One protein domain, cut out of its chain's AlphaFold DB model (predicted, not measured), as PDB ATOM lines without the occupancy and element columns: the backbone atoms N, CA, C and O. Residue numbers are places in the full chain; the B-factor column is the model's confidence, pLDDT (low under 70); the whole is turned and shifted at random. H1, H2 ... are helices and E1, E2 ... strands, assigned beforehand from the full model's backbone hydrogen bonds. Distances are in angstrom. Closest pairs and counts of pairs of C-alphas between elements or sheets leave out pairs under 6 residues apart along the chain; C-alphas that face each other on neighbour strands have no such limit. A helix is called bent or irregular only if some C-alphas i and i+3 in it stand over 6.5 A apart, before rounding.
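AT A GLANCE: This is residues 134 to 235 of the 370 residues of the protein "Otoferlin" of Araneus ventricosus (UniProt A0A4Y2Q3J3). A curled, strongly twisted sheet of two antiparallel hairpins, E1 with E2 and E3 with E4, makes one end of the domain, and the irregular helix H2 with the long unnamed stretch of residues 207 to 235 makes the other. The very short H1 only grazes the sheet, and the unnamed residues 155 to 168 loop out after it before the chain returns into E3. The printed part has 102 residues, with four named strands and two named helices in the order E1, E2, H1, E3, E4, H2; the sheet's order is E1, E2, E3, E4, antiparallel throughout. The class is mixed, helices and strands, with 44 residues, under half, in named elements. The whole is loose, with a radius of gyration of the C-alphas of 16.3 A, and spans 48 by 35 by 28 A.

HOW THE PARTS SIT: E1, residues 134 to 139, and E2, residues 142 to 149, form a hairpin at 160 degrees; N 135 and O 147 are 2.9 A apart, within hydrogen-bond range. E2 bends by 59 degrees at residue 145. E3, residues 169 to 177, is antiparallel to E2 at 138 degrees, with N 146 and O 176 within hydrogen-bond range at 3.0 A. The pairing is staggered: E3 pairs with E2 over residues 176 to 177 and with E4, residues 186 to 194, over residues 169 to 176. E3 and E4 form a hairpin at 154 degrees, with N 173 and O 190 within hydrogen-bond range at 2.8 A. The edge strands E1 and E4 are only just apart, their closest C-alphas 8.0 A from each other. H1, residues 151 to 154, only grazes the sheet; its closest C-alpha pair with E4 is Leu 154 and Leu 194, 6.4 A. H2, residues 199 to 206, is only just not on the sheet, with 4 pairs of C-alphas within 10 A, and is apart from H1. H1 is too short for an O i to N i+4 pair; in H2 0 of 4 such pairs are within hydrogen-bond range, against 3 of 5 O i to N i+3 pairs.

IN THESE COORDINATES: E1 begins at C-alpha 134 (78.046, 98.605, 144.484) and is 16.0 A long; E2 is 20.7 A and H1 5.4 A. E3, 24.6 A, begins at C-alpha 169 (77.179, 110.653, 155.422); E4 is 20.6 A. H2, 12.9 A, ends at C-alpha 206 (83.030, 117.821, 151.580) and is irregular, with C-alphas 200 and 203 7.9 A apart.

THE WHOLE: The two C-alphas farthest apart, Arg 181 and Glu 220, are 50.1 A from each other. The printed part has no cut; the link H1 to E3, 14 residues, is long. Residues 213 to 214 pair with 233 to 234, antiparallel. Mean pLDDT of the printed part is 76.9; residues 161 to 162, 179 to 185 and 215 to 228 are under 70.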
ATOM      1  N   ILE A 134      77.589  99.895 143.967       90.94
ATOM      2  CA  ILE A 134      78.046  98.605 144.484       90.94
ATOM      3  C   ILE A 134      79.495  98.741 144.938       90.94
ATOM      4  O   ILE A 134      80.364  99.132 144.158       90.94
ATOM      5  N   VAL A 135      79.750  98.387 146.193       91.88
ATOM      6  CA  VAL A 135      81.094  98.273 146.760       91.88
ATOM      7  C   VAL A 135      81.486  96.805 146.732       91.88
ATOM      8  O   VAL A 135      80.845  95.980 147.380       91.88
ATOM      9  N   TRP A 136      82.523  96.479 145.965       92.56
ATOM     10  CA  TRP A 136      83.035  95.119 145.822       92.56
ATOM     11  C   TRP A 136      84.204  94.868 146.773       92.56
ATOM     12  O   TRP A 136      85.064  95.730 146.945       92.56
ATOM     13  N   LEU A 137      84.253  93.664 147.340       90.62
ATOM     14  CA  LEU A 137      85.453  93.089 147.932       90.62
ATOM     15  C   LEU A 137      86.122  92.222 146.871       90.62
ATOM     16  O   LEU A 137      85.512  91.272 146.367       90.62
ATOM     17  N   GLU A 138      87.364  92.544 146.541       90.25
ATOM     18  CA  GLU A 138      88.151  91.826 145.544       90.25
ATOM     19  C   GLU A 138      89.331  91.120 146.218       90.25
ATOM     20  O   GLU A 138      89.993  91.673 147.094       90.25
ATOM     21  N   SER A 139      89.572  89.875 145.815       88.19
ATOM     22  CA  SER A 139      90.750  89.091 146.175       88.19
ATOM     23  C   SER A 139      91.475  88.727 144.884       88.19
ATOM     24  O   SER A 139      91.001  87.902 144.093       88.19
ATOM     25  N   GLY A 140      92.581  89.422 144.612       90.56
ATOM     26  CA  GLY A 140      93.223  89.401 143.298       90.56
ATOM     27  C   GLY A 140      92.264  89.898 142.212       90.56
ATOM     28  O   GLY A 140      91.725  90.993 142.311       90.56
ATOM     29  N   SER A 141      92.019  89.077 141.189       89.06
ATOM     30  CA  SER A 141      91.091  89.382 140.089       89.06
ATOM     31  C   SER A 141      89.646  88.925 140.333       89.06
ATOM     32  O   SER A 141      88.793  89.092 139.461       89.06
ATOM     33  N   LYS A 142      89.348  88.317 141.491       89.94
ATOM     34  CA  LYS A 142      88.024  87.758 141.793       89.94
ATOM     35  C   LYS A 142      87.251  88.653 142.749       89.94
ATOM     36  O   LYS A 142      87.733  88.989 143.828       89.94
ATOM     37  N   ARG A 143      86.001  88.949 142.397       90.75
ATOM     38  CA  ARG A 143      85.019  89.522 143.324       90.75
ATOM     39  C   ARG A 143      84.549  88.422 144.263       90.75
ATOM     40  O   ARG A 143      84.070  87.390 143.799       90.75
ATOM     41  N   VAL A 144      84.714  88.638 145.563       88.94
ATOM     42  CA  VAL A 144      84.386  87.655 146.610       88.94
ATOM     43  C   VAL A 144      83.214  88.098 147.481       88.94
ATOM     44  O   VAL A 144      82.511  87.258 148.032       88.94
ATOM     45  N   GLY A 145      82.954  89.405 147.556       89.38
ATOM     46  CA  GLY A 145      81.836  89.959 148.311       89.38
ATOM     47  C   GLY A 145      81.356  91.290 147.757       89.38
ATOM     48  O   GLY A 145      82.058  91.930 146.971       89.38
ATOM     49  N   HIS A 146      80.163  91.714 148.165       90.44
ATOM     50  CA  HIS A 146      79.637  93.022 147.788       90.44
ATOM     51  C   HIS A 146      78.673  93.608 148.819       90.44
ATOM     52  O   HIS A 146      78.065  92.887 149.608       90.44
ATOM     53  N   ALA A 147      78.516  94.926 148.760       90.19
ATOM     54  CA  ALA A 147      77.413  95.661 149.358       90.19
ATOM     55  C   ALA A 147      76.791  96.570 148.291       90.19
ATOM     56  O   ALA A 147      77.509  97.175 147.492       90.19
ATOM     57  N   ARG A 148      75.460  96.672 148.272       88.88
ATOM     58  CA  ARG A 148      74.704  97.519 147.341       88.88
ATOM     59  C   ARG A 148      74.022  98.642 148.113       88.88
ATOM     60  O   ARG A 148      73.329  98.377 149.090       88.88
ATOM     61  N   VAL A 149      74.190  99.873 147.646       87.31
ATOM     62  CA  VAL A 149      73.537 101.072 148.178       87.31
ATOM     63  C   VAL A 149      72.697 101.687 147.076       87.31
ATOM     64  O   VAL A 149      73.184 101.910 145.964       87.31
ATOM     65  N   ARG A 150      71.422 101.954 147.368       84.06
ATOM     66  CA  ARG A 150      70.510 102.498 146.363       84.06
ATOM     67  C   ARG A 150      70.947 103.901 145.965       84.06
ATOM     68  O   ARG A 150      71.207 104.727 146.836       84.06
ATOM     69  N   ALA A 151      70.990 104.203 144.667       82.88
ATOM     70  CA  ALA A 151      71.471 105.505 144.192       82.88
ATOM     71  C   ALA A 151      70.708 106.673 144.837       82.88
ATOM     72  O   ALA A 151      71.317 107.629 145.312       82.88
ATOM     73  N   ARG A 152      69.381 106.536 144.956       75.06
ATOM     74  CA  ARG A 152      68.493 107.504 145.619       75.06
ATOM     75  C   ARG A 152      68.851 107.824 147.068       75.06
ATOM     76  O   ARG A 152      68.512 108.896 147.548       75.06
ATOM     77  N   GLU A 153      69.520 106.915 147.774       78.88
ATOM     78  CA  GLU A 153      69.956 107.160 149.151       78.88
ATOM     79  C   GLU A 153      71.187 108.067 149.199       78.88
ATOM     80  O   GLU A 153      71.394 108.741 150.201       78.88
ATOM     81  N   LEU A 154      71.967 108.123 148.119       85.88
ATOM     82  CA  LEU A 154      73.224 108.868 148.030       85.88
ATOM     83  C   LEU A 154      73.090 110.194 147.278       85.88
ATOM     84  O   LEU A 154      74.007 111.020 147.336       85.88
ATOM     85  N   LEU A 155      71.976 110.390 146.565       83.56
ATOM     86  CA  LEU A 155      71.768 111.554 145.714       83.56
ATOM     87  C   LEU A 155      71.864 112.860 146.494       83.56
ATOM     88  O   LEU A 155      71.148 113.076 147.468       83.56
ATOM     89  N   TYR A 156      72.741 113.741 146.036       84.06
ATOM     90  CA  TYR A 156      72.886 115.065 146.599       84.06
ATOM     91  C   TYR A 156      71.880 116.036 145.989       84.06
ATOM     92  O   TYR A 156      71.716 116.102 144.769       84.06
ATOM     93  N   ALA A 157      71.282 116.847 146.858       80.12
ATOM     94  CA  ALA A 157      70.534 118.031 146.485       80.12
ATOM     95  C   ALA A 157      70.770 119.148 147.512       80.12
ATOM     96  O   ALA A 157      71.039 118.902 148.696       80.12
ATOM     97  N   VAL A 158      70.662 120.395 147.046       78.50
ATOM     98  CA  VAL A 158      70.831 121.586 147.894       78.50
ATOM     99  C   VAL A 158      69.713 121.652 148.934       78.50
ATOM    100  O   VAL A 158      69.977 121.897 150.110       78.50
ATOM    101  N   ARG A 159      68.477 121.382 148.509       74.75
ATOM    102  CA  ARG A 159      67.297 121.312 149.370       74.75
ATOM    103  C   ARG A 159      67.302 119.985 150.132       74.75
ATOM    104  O   ARG A 159      67.470 118.926 149.541       74.75
ATOM    105  N   GLU A 160      67.121 120.041 151.448       71.12
ATOM    106  CA  GLU A 160      67.239 118.869 152.330       71.12
ATOM    107  C   GLU A 160      66.186 117.797 152.043       71.12
ATOM    108  O   GLU A 160      66.516 116.621 151.936       71.12
ATOM    109  N   TYR A 161      64.930 118.205 151.844       65.50
ATOM    110  CA  TYR A 161      63.857 117.292 151.447       65.50
ATOM    111  C   TYR A 161      64.111 116.673 150.070       65.50
ATOM    112  O   TYR A 161      63.449 115.695 149.724       65.50
ATOM    113  N   GLU A 162      65.076 117.221 149.313       68.62
ATOM    114  CA  GLU A 162      65.493 116.687 148.031       68.62
ATOM    115  C   GLU A 162      66.686 115.707 148.079       68.62
ATOM    116  O   GLU A 162      67.036 115.059 147.088       68.62
ATOM    117  N   ARG A 163      67.348 115.601 149.232       75.81
ATOM    118  CA  ARG A 163      68.663 114.973 149.363       75.81
ATOM    119  C   ARG A 163      68.570 113.585 149.969       75.81
ATOM    120  O   ARG A 163      68.197 113.465 151.129       75.81
ATOM    121  N   GLY A 164      69.093 112.594 149.247       77.75
ATOM    122  CA  GLY A 164      69.294 111.214 149.679       77.75
ATOM    123  C   GLY A 164      69.647 111.068 151.161       77.75
ATOM    124  O   GLY A 164      70.534 111.750 151.671       77.75
ATOM    125  N   ALA A 165      68.983 110.142 151.861       76.94
ATOM    126  CA  ALA A 165      69.059 110.035 153.322       76.94
ATOM    127  C   ALA A 165      70.484 109.777 153.841       76.94
ATOM    128  O   ALA A 165      70.791 110.141 154.980       76.94
ATOM    129  N   GLN A 166      71.318 109.155 153.004       82.38
ATOM    130  CA  GLN A 166      72.711 108.793 153.244       82.38
ATOM    131  C   GLN A 166      73.700 109.643 152.432       82.38
ATOM    132  O   GLN A 166      74.905 109.403 152.490       82.38
ATOM    133  N   SER A 167      73.219 110.632 151.674       85.81
ATOM    134  CA  SER A 167      74.074 111.532 150.907       85.81
ATOM    135  C   SER A 167      74.948 112.348 151.849       85.81
ATOM    136  O   SER A 167      74.435 112.981 152.774       85.81
ATOM    137  N   GLY A 168      76.260 112.326 151.615       82.88
ATOM    138  CA  GLY A 168      77.208 113.079 152.427       82.88
ATOM    139  C   GLY A 168      77.308 112.564 153.863       82.88
ATOM    140  O   GLY A 168      77.570 113.333 154.780       82.88
ATOM    141  N   LYS A 169      77.058 111.269 154.095       82.69
ATOM    142  CA  LYS A 169      77.179 110.653 155.422       82.69
ATOM    143  C   LYS A 169      78.135 109.477 155.396       82.69
ATOM    144  O   LYS A 169      78.245 108.755 154.404       82.69
ATOM    145  N   THR A 170      78.794 109.256 156.529       83.19
ATOM    146  CA  THR A 170      79.514 108.010 156.780       83.19
ATOM    147  C   THR A 170      78.505 106.905 157.063       83.19
ATOM    148  O   THR A 170      77.792 106.943 158.064       83.19
ATOM    149  N   ILE A 171      78.458 105.909 156.184       83.75
ATOM    150  CA  ILE A 171      77.626 104.718 156.326       83.75
ATOM    151  C   ILE A 171      78.490 103.487 156.578       83.75
ATOM    152  O   ILE A 171      79.595 103.359 156.054       83.75
ATOM    153  N   THR A 172      77.974 102.560 157.380       84.50
ATOM    154  CA  THR A 172      78.581 101.237 157.549       84.50
ATOM    155  C   THR A 172      78.003 100.286 156.512       84.50
ATOM    156  O   THR A 172      76.793 100.076 156.468       84.50
ATOM    157  N   LEU A 173      78.870  99.690 155.701       87.25
ATOM    158  CA  LEU A 173      78.530  98.666 154.726       87.25
ATOM    159  C   LEU A 173      79.011  97.298 155.199       87.25
ATOM    160  O   LEU A 173      80.158  97.125 155.612       87.25
ATOM    161  N   PHE A 174      78.118  96.325 155.082       85.12
ATOM    162  CA  PHE A 174      78.363  94.922 155.374       85.12
ATOM    163  C   PHE A 174      78.507  94.176 154.052       85.12
ATOM    164  O   PHE A 174      77.527  93.992 153.331       85.12
ATOM    165  N   LEU A 175      79.735  93.803 153.699       86.94
ATOM    166  CA  LEU A 175      80.017  93.111 152.450       86.94
ATOM    167  C   LEU A 175      79.750  91.627 152.648       86.94
ATOM    168  O   LEU A 175      80.453  90.950 153.402       86.94
ATOM    169  N   LYS A 176      78.722  91.140 151.961       84.69
ATOM    170  CA  LYS A 176      78.275  89.750 152.017       84.69
ATOM    171  C   LYS A 176      78.926  88.930 150.912       84.69
ATOM    172  O   LYS A 176      79.236  89.466 149.841       84.69
ATOM    173  N   CYS A 177      79.145  87.646 151.180       82.62
ATOM    174  CA  CYS A 177      79.715  86.703 150.221       82.62
ATOM    175  C   CYS A 177      78.843  86.569 148.960       82.62
ATOM    176  O   CYS A 177      77.625  86.731 149.000       82.62
ATOM    177  N   LEU A 178      79.477  86.275 147.823       77.25
ATOM    178  CA  LEU A 178      78.797  86.050 146.546       77.25
ATOM    179  C   LEU A 178      78.489  84.558 146.335       77.25
ATOM    180  O   LEU A 178      79.399  83.733 146.327       77.25
ATOM    181  N   GLY A 179      77.220  84.221 146.070       66.38
ATOM    182  CA  GLY A 179      76.784  82.889 145.621       66.38
ATOM    183  C   GLY A 179      75.805  82.170 146.561       66.38
ATOM    184  O   GLY A 179      75.595  82.573 147.698       66.38
ATOM    185  N   ARG A 180      75.218  81.055 146.084       55.31
ATOM    186  CA  ARG A 180      74.159  80.282 146.783       55.31
ATOM    187  C   ARG A 180      74.581  79.666 148.129       55.31
ATOM    188  O   ARG A 180      73.731  79.183 148.867       55.31
ATOM    189  N   ARG A 181      75.879  79.622 148.440       51.47
ATOM    190  CA  ARG A 181      76.417  79.112 149.711       51.47
ATOM    191  C   ARG A 181      77.035  80.285 150.472       51.47
ATOM    192  O   ARG A 181      78.185  80.625 150.227       51.47
ATOM    193  N   GLY A 182      76.262  80.900 151.366       55.50
ATOM    194  CA  GLY A 182      76.746  81.982 152.232       55.50
ATOM    195  C   GLY A 182      76.282  83.389 151.857       55.50
ATOM    196  O   GLY A 182      76.982  84.340 152.183       55.50
ATOM    197  N   GLU A 183      75.121  83.541 151.217       54.19
ATOM    198  CA  GLU A 183      74.543  84.856 150.876       54.19
ATOM    199  C   GLU A 183      74.371  85.772 152.105       54.19
ATOM    200  O   GLU A 183      74.436  86.990 151.980       54.19
ATOM    201  N   ASP A 184      74.271  85.197 153.308       58.94
ATOM    202  CA  ASP A 184      74.248  85.936 154.574       58.94
ATOM    203  C   ASP A 184      75.577  85.968 155.332       58.94
ATOM    204  O   ASP A 184      75.654  86.600 156.379       58.94
ATOM    205  N   THR A 185      76.638  85.352 154.812       69.94
ATOM    206  CA  THR A 185      77.957  85.391 155.446       69.94
ATOM    207  C   THR A 185      78.596  86.760 155.235       69.94
ATOM    208  O   THR A 185      79.001  87.109 154.121       69.94
ATOM    209  N   LEU A 186      78.752  87.520 156.318       74.31
ATOM    210  CA  LEU A 186      79.589  88.714 156.338       74.31
ATOM    211  C   LEU A 186      81.057  88.366 156.095       74.31
ATOM    212  O   LEU A 186      81.642  87.572 156.829       74.31
ATOM    213  N   LEU A 187      81.658  89.018 155.102       81.88
ATOM    214  CA  LEU A 187      83.091  88.944 154.825       81.88
ATOM    215  C   LEU A 187      83.852  90.147 155.383       81.88
ATOM    216  O   LEU A 187      84.974  89.995 155.857       81.88
ATOM    217  N   ALA A 188      83.260  91.343 155.309       82.56
ATOM    218  CA  ALA A 188      83.898  92.567 155.776       82.56
ATOM    219  C   ALA A 188      82.878  93.629 156.201       82.56
ATOM    220  O   ALA A 188      81.822  93.778 155.587       82.56
ATOM    221  N   LYS A 189      83.247  94.419 157.211       84.75
ATOM    222  CA  LYS A 189      82.598  95.684 157.572       84.75
ATOM    223  C   LYS A 189      83.465  96.826 157.044       84.75
ATOM    224  O   LYS A 189      84.659  96.851 157.324       84.75
ATOM    225  N   VAL A 190      82.875  97.775 156.323       86.50
ATOM    226  CA  VAL A 190      83.579  98.970 155.832       86.50
ATOM    227  C   VAL A 190      82.778 100.218 156.192       86.50
ATOM    228  O   VAL A 190      81.565 100.247 156.014       86.50
ATOM    229  N   GLU A 191      83.443 101.249 156.707       84.81
ATOM    230  CA  GLU A 191      82.854 102.577 156.920       84.81
ATOM    231  C   GLU A 191      83.194 103.457 155.707       84.81
ATOM    232  O   GLU A 191      84.365 103.702 155.424       84.81
ATOM    233  N   CYS A 192      82.177 103.911 154.970       86.19
ATOM    234  CA  CYS A 192      82.332 104.674 153.729       86.19
ATOM    235  C   CYS A 192      81.606 106.015 153.826       86.19
ATOM    236  O   CYS A 192      80.438 106.052 154.199       86.19
ATOM    237  N   TYR A 193      82.253 107.102 153.412       86.81
ATOM    238  CA  TYR A 193      81.560 108.349 153.088       86.81
ATOM    239  C   TYR A 193      81.160 108.317 151.614       86.81
ATOM    240  O   TYR A 193      82.029 108.206 150.748       86.81
ATOM    241  N   LEU A 194      79.860 108.374 151.326       87.94
ATOM    242  CA  LEU A 194      79.351 108.318 149.957       87.94
ATOM    243  C   LEU A 194      78.537 109.570 149.626       87.94
ATOM    244  O   LEU A 194      77.688 110.017 150.394       87.94
ATOM    245  N   TRP A 195      78.779 110.111 148.437       87.69
ATOM    246  CA  TRP A 195      78.095 111.285 147.910       87.69
ATOM    247  C   TRP A 195      77.878 111.101 146.409       87.69
ATOM    248  O   TRP A 195      78.799 110.710 145.690       87.69
ATOM    249  N   LEU A 196      76.658 111.356 145.934       86.56
ATOM    250  CA  LEU A 196      76.295 111.204 144.529       86.56
ATOM    251  C   LEU A 196      75.607 112.475 144.022       86.56
ATOM    252  O   LEU A 196      74.392 112.601 144.101       86.56
ATOM    253  N   GLY A 197      76.362 113.425 143.483       82.38
ATOM    254  CA  GLY A 197      75.812 114.649 142.893       82.38
ATOM    255  C   GLY A 197      76.396 114.964 141.522       82.38
ATOM    256  O   GLY A 197      77.197 114.210 140.966       82.38
ATOM    257  N   VAL A 198      75.971 116.089 140.946       77.25
ATOM    258  CA  VAL A 198      76.520 116.571 139.671       77.25
ATOM    259  C   VAL A 198      77.887 117.221 139.887       77.25
ATOM    260  O   VAL A 198      78.113 117.859 140.912       77.25
ATOM    261  N   ALA A 199      78.781 117.129 138.899       76.12
ATOM    262  CA  ALA A 199      80.143 117.672 138.993       76.12
ATOM    263  C   ALA A 199      80.180 119.170 139.361       76.12
ATOM    264  O   ALA A 199      80.995 119.586 140.177       76.12
ATOM    265  N   LYS A 200      79.219 119.965 138.864       77.62
ATOM    266  CA  LYS A 200      79.070 121.393 139.210       77.62
ATOM    267  C   LYS A 200      78.827 121.666 140.702       77.62
ATOM    268  O   LYS A 200      78.945 122.803 141.130       77.62
ATOM    269  N   GLN A 201      78.425 120.656 141.472       79.38
ATOM    270  CA  GLN A 201      78.141 120.747 142.906       79.38
ATOM    271  C   GLN A 201      79.211 120.050 143.755       79.38
ATOM    272  O   GLN A 201      78.989 119.805 144.937       79.38
ATOM    273  N   MET A 202      80.361 119.710 143.174       79.62
ATOM    274  CA  MET A 202      81.418 118.974 143.868       79.62
ATOM    275  C   MET A 202      81.936 119.687 145.124       79.62
ATOM    276  O   MET A 202      82.298 119.009 146.080       79.62
ATOM    277  N   ASP A 203      81.889 121.019 145.179       78.88
ATOM    278  CA  ASP A 203      82.285 121.784 146.371       78.88
ATOM    279  C   ASP A 203      81.428 121.430 147.605       78.88
ATOM    280  O   ASP A 203      81.888 121.508 148.743       78.88
ATOM    281  N   TYR A 204      80.195 120.951 147.398       83.25
ATOM    282  CA  TYR A 204      79.323 120.477 148.476       83.25
ATOM    283  C   TYR A 204      79.646 119.057 148.952       83.25
ATOM    284  O   TYR A 204      79.163 118.661 150.012       83.25
ATOM    285  N   CYS A 205      80.458 118.294 148.213       81.88
ATOM    286  CA  CYS A 205      80.814 116.914 148.555       81.88
ATOM    287  C   CYS A 205      81.490 116.816 149.926       81.88
ATOM    288  O   CYS A 205      81.272 115.844 150.638       81.88
ATOM    289  N   PHE A 206      82.268 117.825 150.324       80.56
ATOM    290  CA  PHE A 206      83.030 117.821 151.580       80.56
ATOM    291  C   PHE A 206      82.323 118.542 152.732       80.56
ATOM    292  O   PHE A 206      82.794 118.490 153.862       80.56
ATOM    293  N   ARG A 207      81.194 119.213 152.468       80.56
ATOM    294  CA  ARG A 207      80.509 120.060 153.456       80.56
ATOM    295  C   ARG A 207      79.994 119.274 154.660       80.56
ATOM    296  O   ARG A 207      79.998 119.797 155.768       80.56
ATOM    297  N   ASP A 208      79.547 118.045 154.417       79.06
ATOM    298  CA  ASP A 208      78.930 117.185 155.428       79.06
ATOM    299  C   ASP A 208      79.940 116.188 156.047       79.06
ATOM    300  O   ASP A 208      79.564 115.329 156.849       79.06
ATOM    301  N   LEU A 209      81.236 116.296 155.715       80.25
ATOM    302  CA  LEU A 209      82.280 115.549 156.418       80.25
ATOM    303  C   LEU A 209      82.405 116.032 157.872       80.25
ATOM    304  O   LEU A 209      82.191 117.216 158.149       80.25
ATOM    305  N   PRO A 210      82.793 115.147 158.810       76.19
ATOM    306  CA  PRO A 210      83.151 115.567 160.157       76.19
ATOM    307  C   PRO A 210      84.171 116.711 160.121       76.19
ATOM    308  O   PRO A 210      85.059 116.727 159.276       76.19
ATOM    309  N   GLN A 211      84.048 117.678 161.029       76.44
ATOM    310  CA  GLN A 211      84.976 118.810 161.087       76.44
ATOM    311  C   GLN A 211      86.420 118.362 161.381       76.44
ATOM    312  O   GLN A 211      86.663 117.254 161.863       76.44
ATOM    313  N   GLY A 212      87.385 119.237 161.097       75.12
ATOM    314  CA  GLY A 212      88.794 118.998 161.411       75.12
ATOM    315  C   GLY A 212      89.568 118.208 160.356       75.12
ATOM    316  O   GLY A 212      90.661 117.736 160.663       75.12
ATOM    317  N   PHE A 213      89.041 118.058 159.134       77.94
ATOM    318  CA  PHE A 213      89.822 117.577 157.990       77.94
ATOM    319  C   PHE A 213      90.605 118.719 157.328       77.94
ATOM    320  O   PHE A 213      90.122 119.843 157.219       77.94
ATOM    321  N   SER A 214      91.806 118.409 156.855       73.69
ATOM    322  CA  SER A 214      92.616 119.239 155.975       73.69
ATOM    323  C   SER A 214      92.619 118.616 154.582       73.69
ATOM    324  O   SER A 214      92.815 117.403 154.430       73.69
ATOM    325  N   VAL A 215      92.378 119.448 153.569       67.19
ATOM    326  CA  VAL A 215      92.512 119.073 152.162       67.19
ATOM    327  C   VAL A 215      93.785 119.712 151.640       67.19
ATOM    328  O   VAL A 215      93.854 120.928 151.476       67.19
ATOM    329  N   GLU A 216      94.792 118.893 151.360       61.47
ATOM    330  CA  GLU A 216      95.932 119.337 150.565       61.47
ATOM    331  C   GLU A 216      95.474 119.420 149.106       61.47
ATOM    332  O   GLU A 216      95.424 118.421 148.385       61.47
ATOM    333  N   TYR A 217      95.059 120.610 148.676       56.00
ATOM    334  CA  TYR A 217      94.838 120.865 147.260       56.00
ATOM    335  C   TYR A 217      96.203 120.950 146.575       56.00
ATOM    336  O   TYR A 217      96.980 121.870 146.824       56.00
ATOM    337  N   GLY A 218      96.501 119.979 145.713       47.00
ATOM    338  CA  GLY A 218      97.565 120.132 144.727       47.00
ATOM    339  C   GLY A 218      97.207 121.286 143.789       47.00
ATOM    340  O   GLY A 218      96.063 121.381 143.346       47.00
ATOM    341  N   PHE A 219      98.169 122.174 143.552       40.59
ATOM    342  CA  PHE A 219      98.067 123.358 142.698       40.59
ATOM    343  C   PHE A 219      97.272 123.108 141.404       40.59
ATOM    344  O   PHE A 219      97.540 122.146 140.691       40.59
ATOM    345  N   GLU A 220      96.303 123.994 141.146       49.03
ATOM    346  CA  GLU A 220      95.631 124.275 139.866       49.03
ATOM    347  C   GLU A 220      95.592 123.120 138.850       49.03
ATOM    348  O   GLU A 220      96.274 123.127 137.826       49.03
ATOM    349  N   ALA A 221      94.742 122.128 139.113       50.38
ATOM    350  CA  ALA A 221      94.461 121.097 138.128       50.38
ATOM    351  C   ALA A 221      93.519 121.624 137.016       50.38
ATOM    352  O   ALA A 221      92.449 122.154 137.333       50.38
ATOM    353  N   PRO A 222      93.856 121.451 135.723       50.56
ATOM    354  CA  PRO A 222      93.054 121.948 134.601       50.56
ATOM    355  C   PRO A 222      91.741 121.182 134.343       50.56
ATOM    356  O   PRO A 222      90.958 121.607 133.494       50.56
ATOM    357  N   ASP A 223      91.486 120.064 135.035       55.12
ATOM    358  CA  ASP A 223      90.309 119.206 134.831       55.12
ATOM    359  C   ASP A 223      89.510 118.994 136.132       55.12
ATOM    360  O   ASP A 223      90.070 118.729 137.200       55.12
ATOM    361  N   ASP A 224      88.176 119.042 136.040       53.53
ATOM    362  CA  ASP A 224      87.239 118.939 137.174       53.53
ATOM    363  C   ASP A 224      87.401 117.626 137.972       53.53
ATOM    364  O   ASP A 224      86.973 117.533 139.122       53.53
ATOM    365  N   THR A 225      88.024 116.590 137.399       53.28
ATOM    366  CA  THR A 225      88.213 115.285 138.057       53.28
ATOM    367  C   THR A 225      89.410 115.205 139.012       53.28
ATOM    368  O   THR A 225      89.498 114.255 139.799       53.28
ATOM    369  N   GLU A 226      90.307 116.191 138.997       55.25
ATOM    370  CA  GLU A 226      91.481 116.257 139.882       55.25
ATOM    371  C   GLU A 226      91.251 117.093 141.149       55.25
ATOM    372  O   GLU A 226      92.061 117.046 142.071       55.25
ATOM    373  N   ARG A 227      90.099 117.765 141.265       61.59
ATOM    374  CA  ARG A 227      89.689 118.487 142.485       61.59
ATOM    375  C   ARG A 227      89.396 117.580 143.689       61.59
ATOM    376  O   ARG A 227      89.243 118.082 144.800       61.59
ATOM    377  N   MET A 228      89.283 116.264 143.498       69.50
ATOM    378  CA  MET A 228      89.014 115.330 144.593       69.50
ATOM    379  C   MET A 228      90.331 114.868 145.247       69.50
ATOM    380  O   MET A 228      91.149 114.237 144.569       69.50
ATOM    381  N   PRO A 229      90.532 115.098 146.558       72.81
ATOM    382  CA  PRO A 229      91.741 114.667 147.239       72.81
ATOM    383  C   PRO A 229      91.835 113.140 147.270       72.81
ATOM    384  O   PRO A 229      90.843 112.434 147.468       72.81
ATOM    385  N   LYS A 230      93.054 112.620 147.087       74.44
ATOM    386  CA  LYS A 230      93.334 111.177 147.202       74.44
ATOM    387  C   LYS A 230      93.262 110.698 148.652       74.44
ATOM    388  O   LYS A 230      92.928 109.541 148.901       74.44
ATOM    389  N   THR A 231      93.574 111.584 149.593       77.38
ATOM    390  CA  THR A 231      93.618 111.301 151.026       77.38
ATOM    391  C   THR A 231      93.080 112.506 151.786       77.38
ATOM    392  O   THR A 231      93.345 113.645 151.412       77.38
ATOM    393  N   LEU A 232      92.292 112.248 152.829       78.75
ATOM    394  CA  LEU A 232      91.793 113.262 153.755       78.75
ATOM    395  C   LEU A 232      92.507 113.077 155.090       78.75
ATOM    396  O   LEU A 232      92.456 111.988 155.667       78.75
ATOM    397  N   HIS A 233      93.157 114.130 155.578       80.44
ATOM    398  CA  HIS A 233      93.876 114.108 156.847       80.44
ATOM    399  C   HIS A 233      93.058 114.822 157.911       80.44
ATOM    400  O   HIS A 233      92.755 115.998 157.762       80.44
ATOM    401  N   TYR A 234      92.707 114.131 158.992       81.19
ATOM    402  CA  TYR A 234      92.022 114.757 160.118       81.19
ATOM    403  C   TYR A 234      93.028 115.199 161.176       81.19
ATOM    404  O   TYR A 234      93.790 114.384 161.695       81.19
ATOM    405  N   LEU A 235      93.014 116.492 161.490       79.88
ATOM    406  CA  LEU A 235      93.861 117.118 162.501       79.88
ATOM    407  C   LEU A 235      93.232 117.014 163.894       79.88
ATOM    408  O   LEU A 235      93.931 116.833 164.890       79.88
TER     409      LEU A 235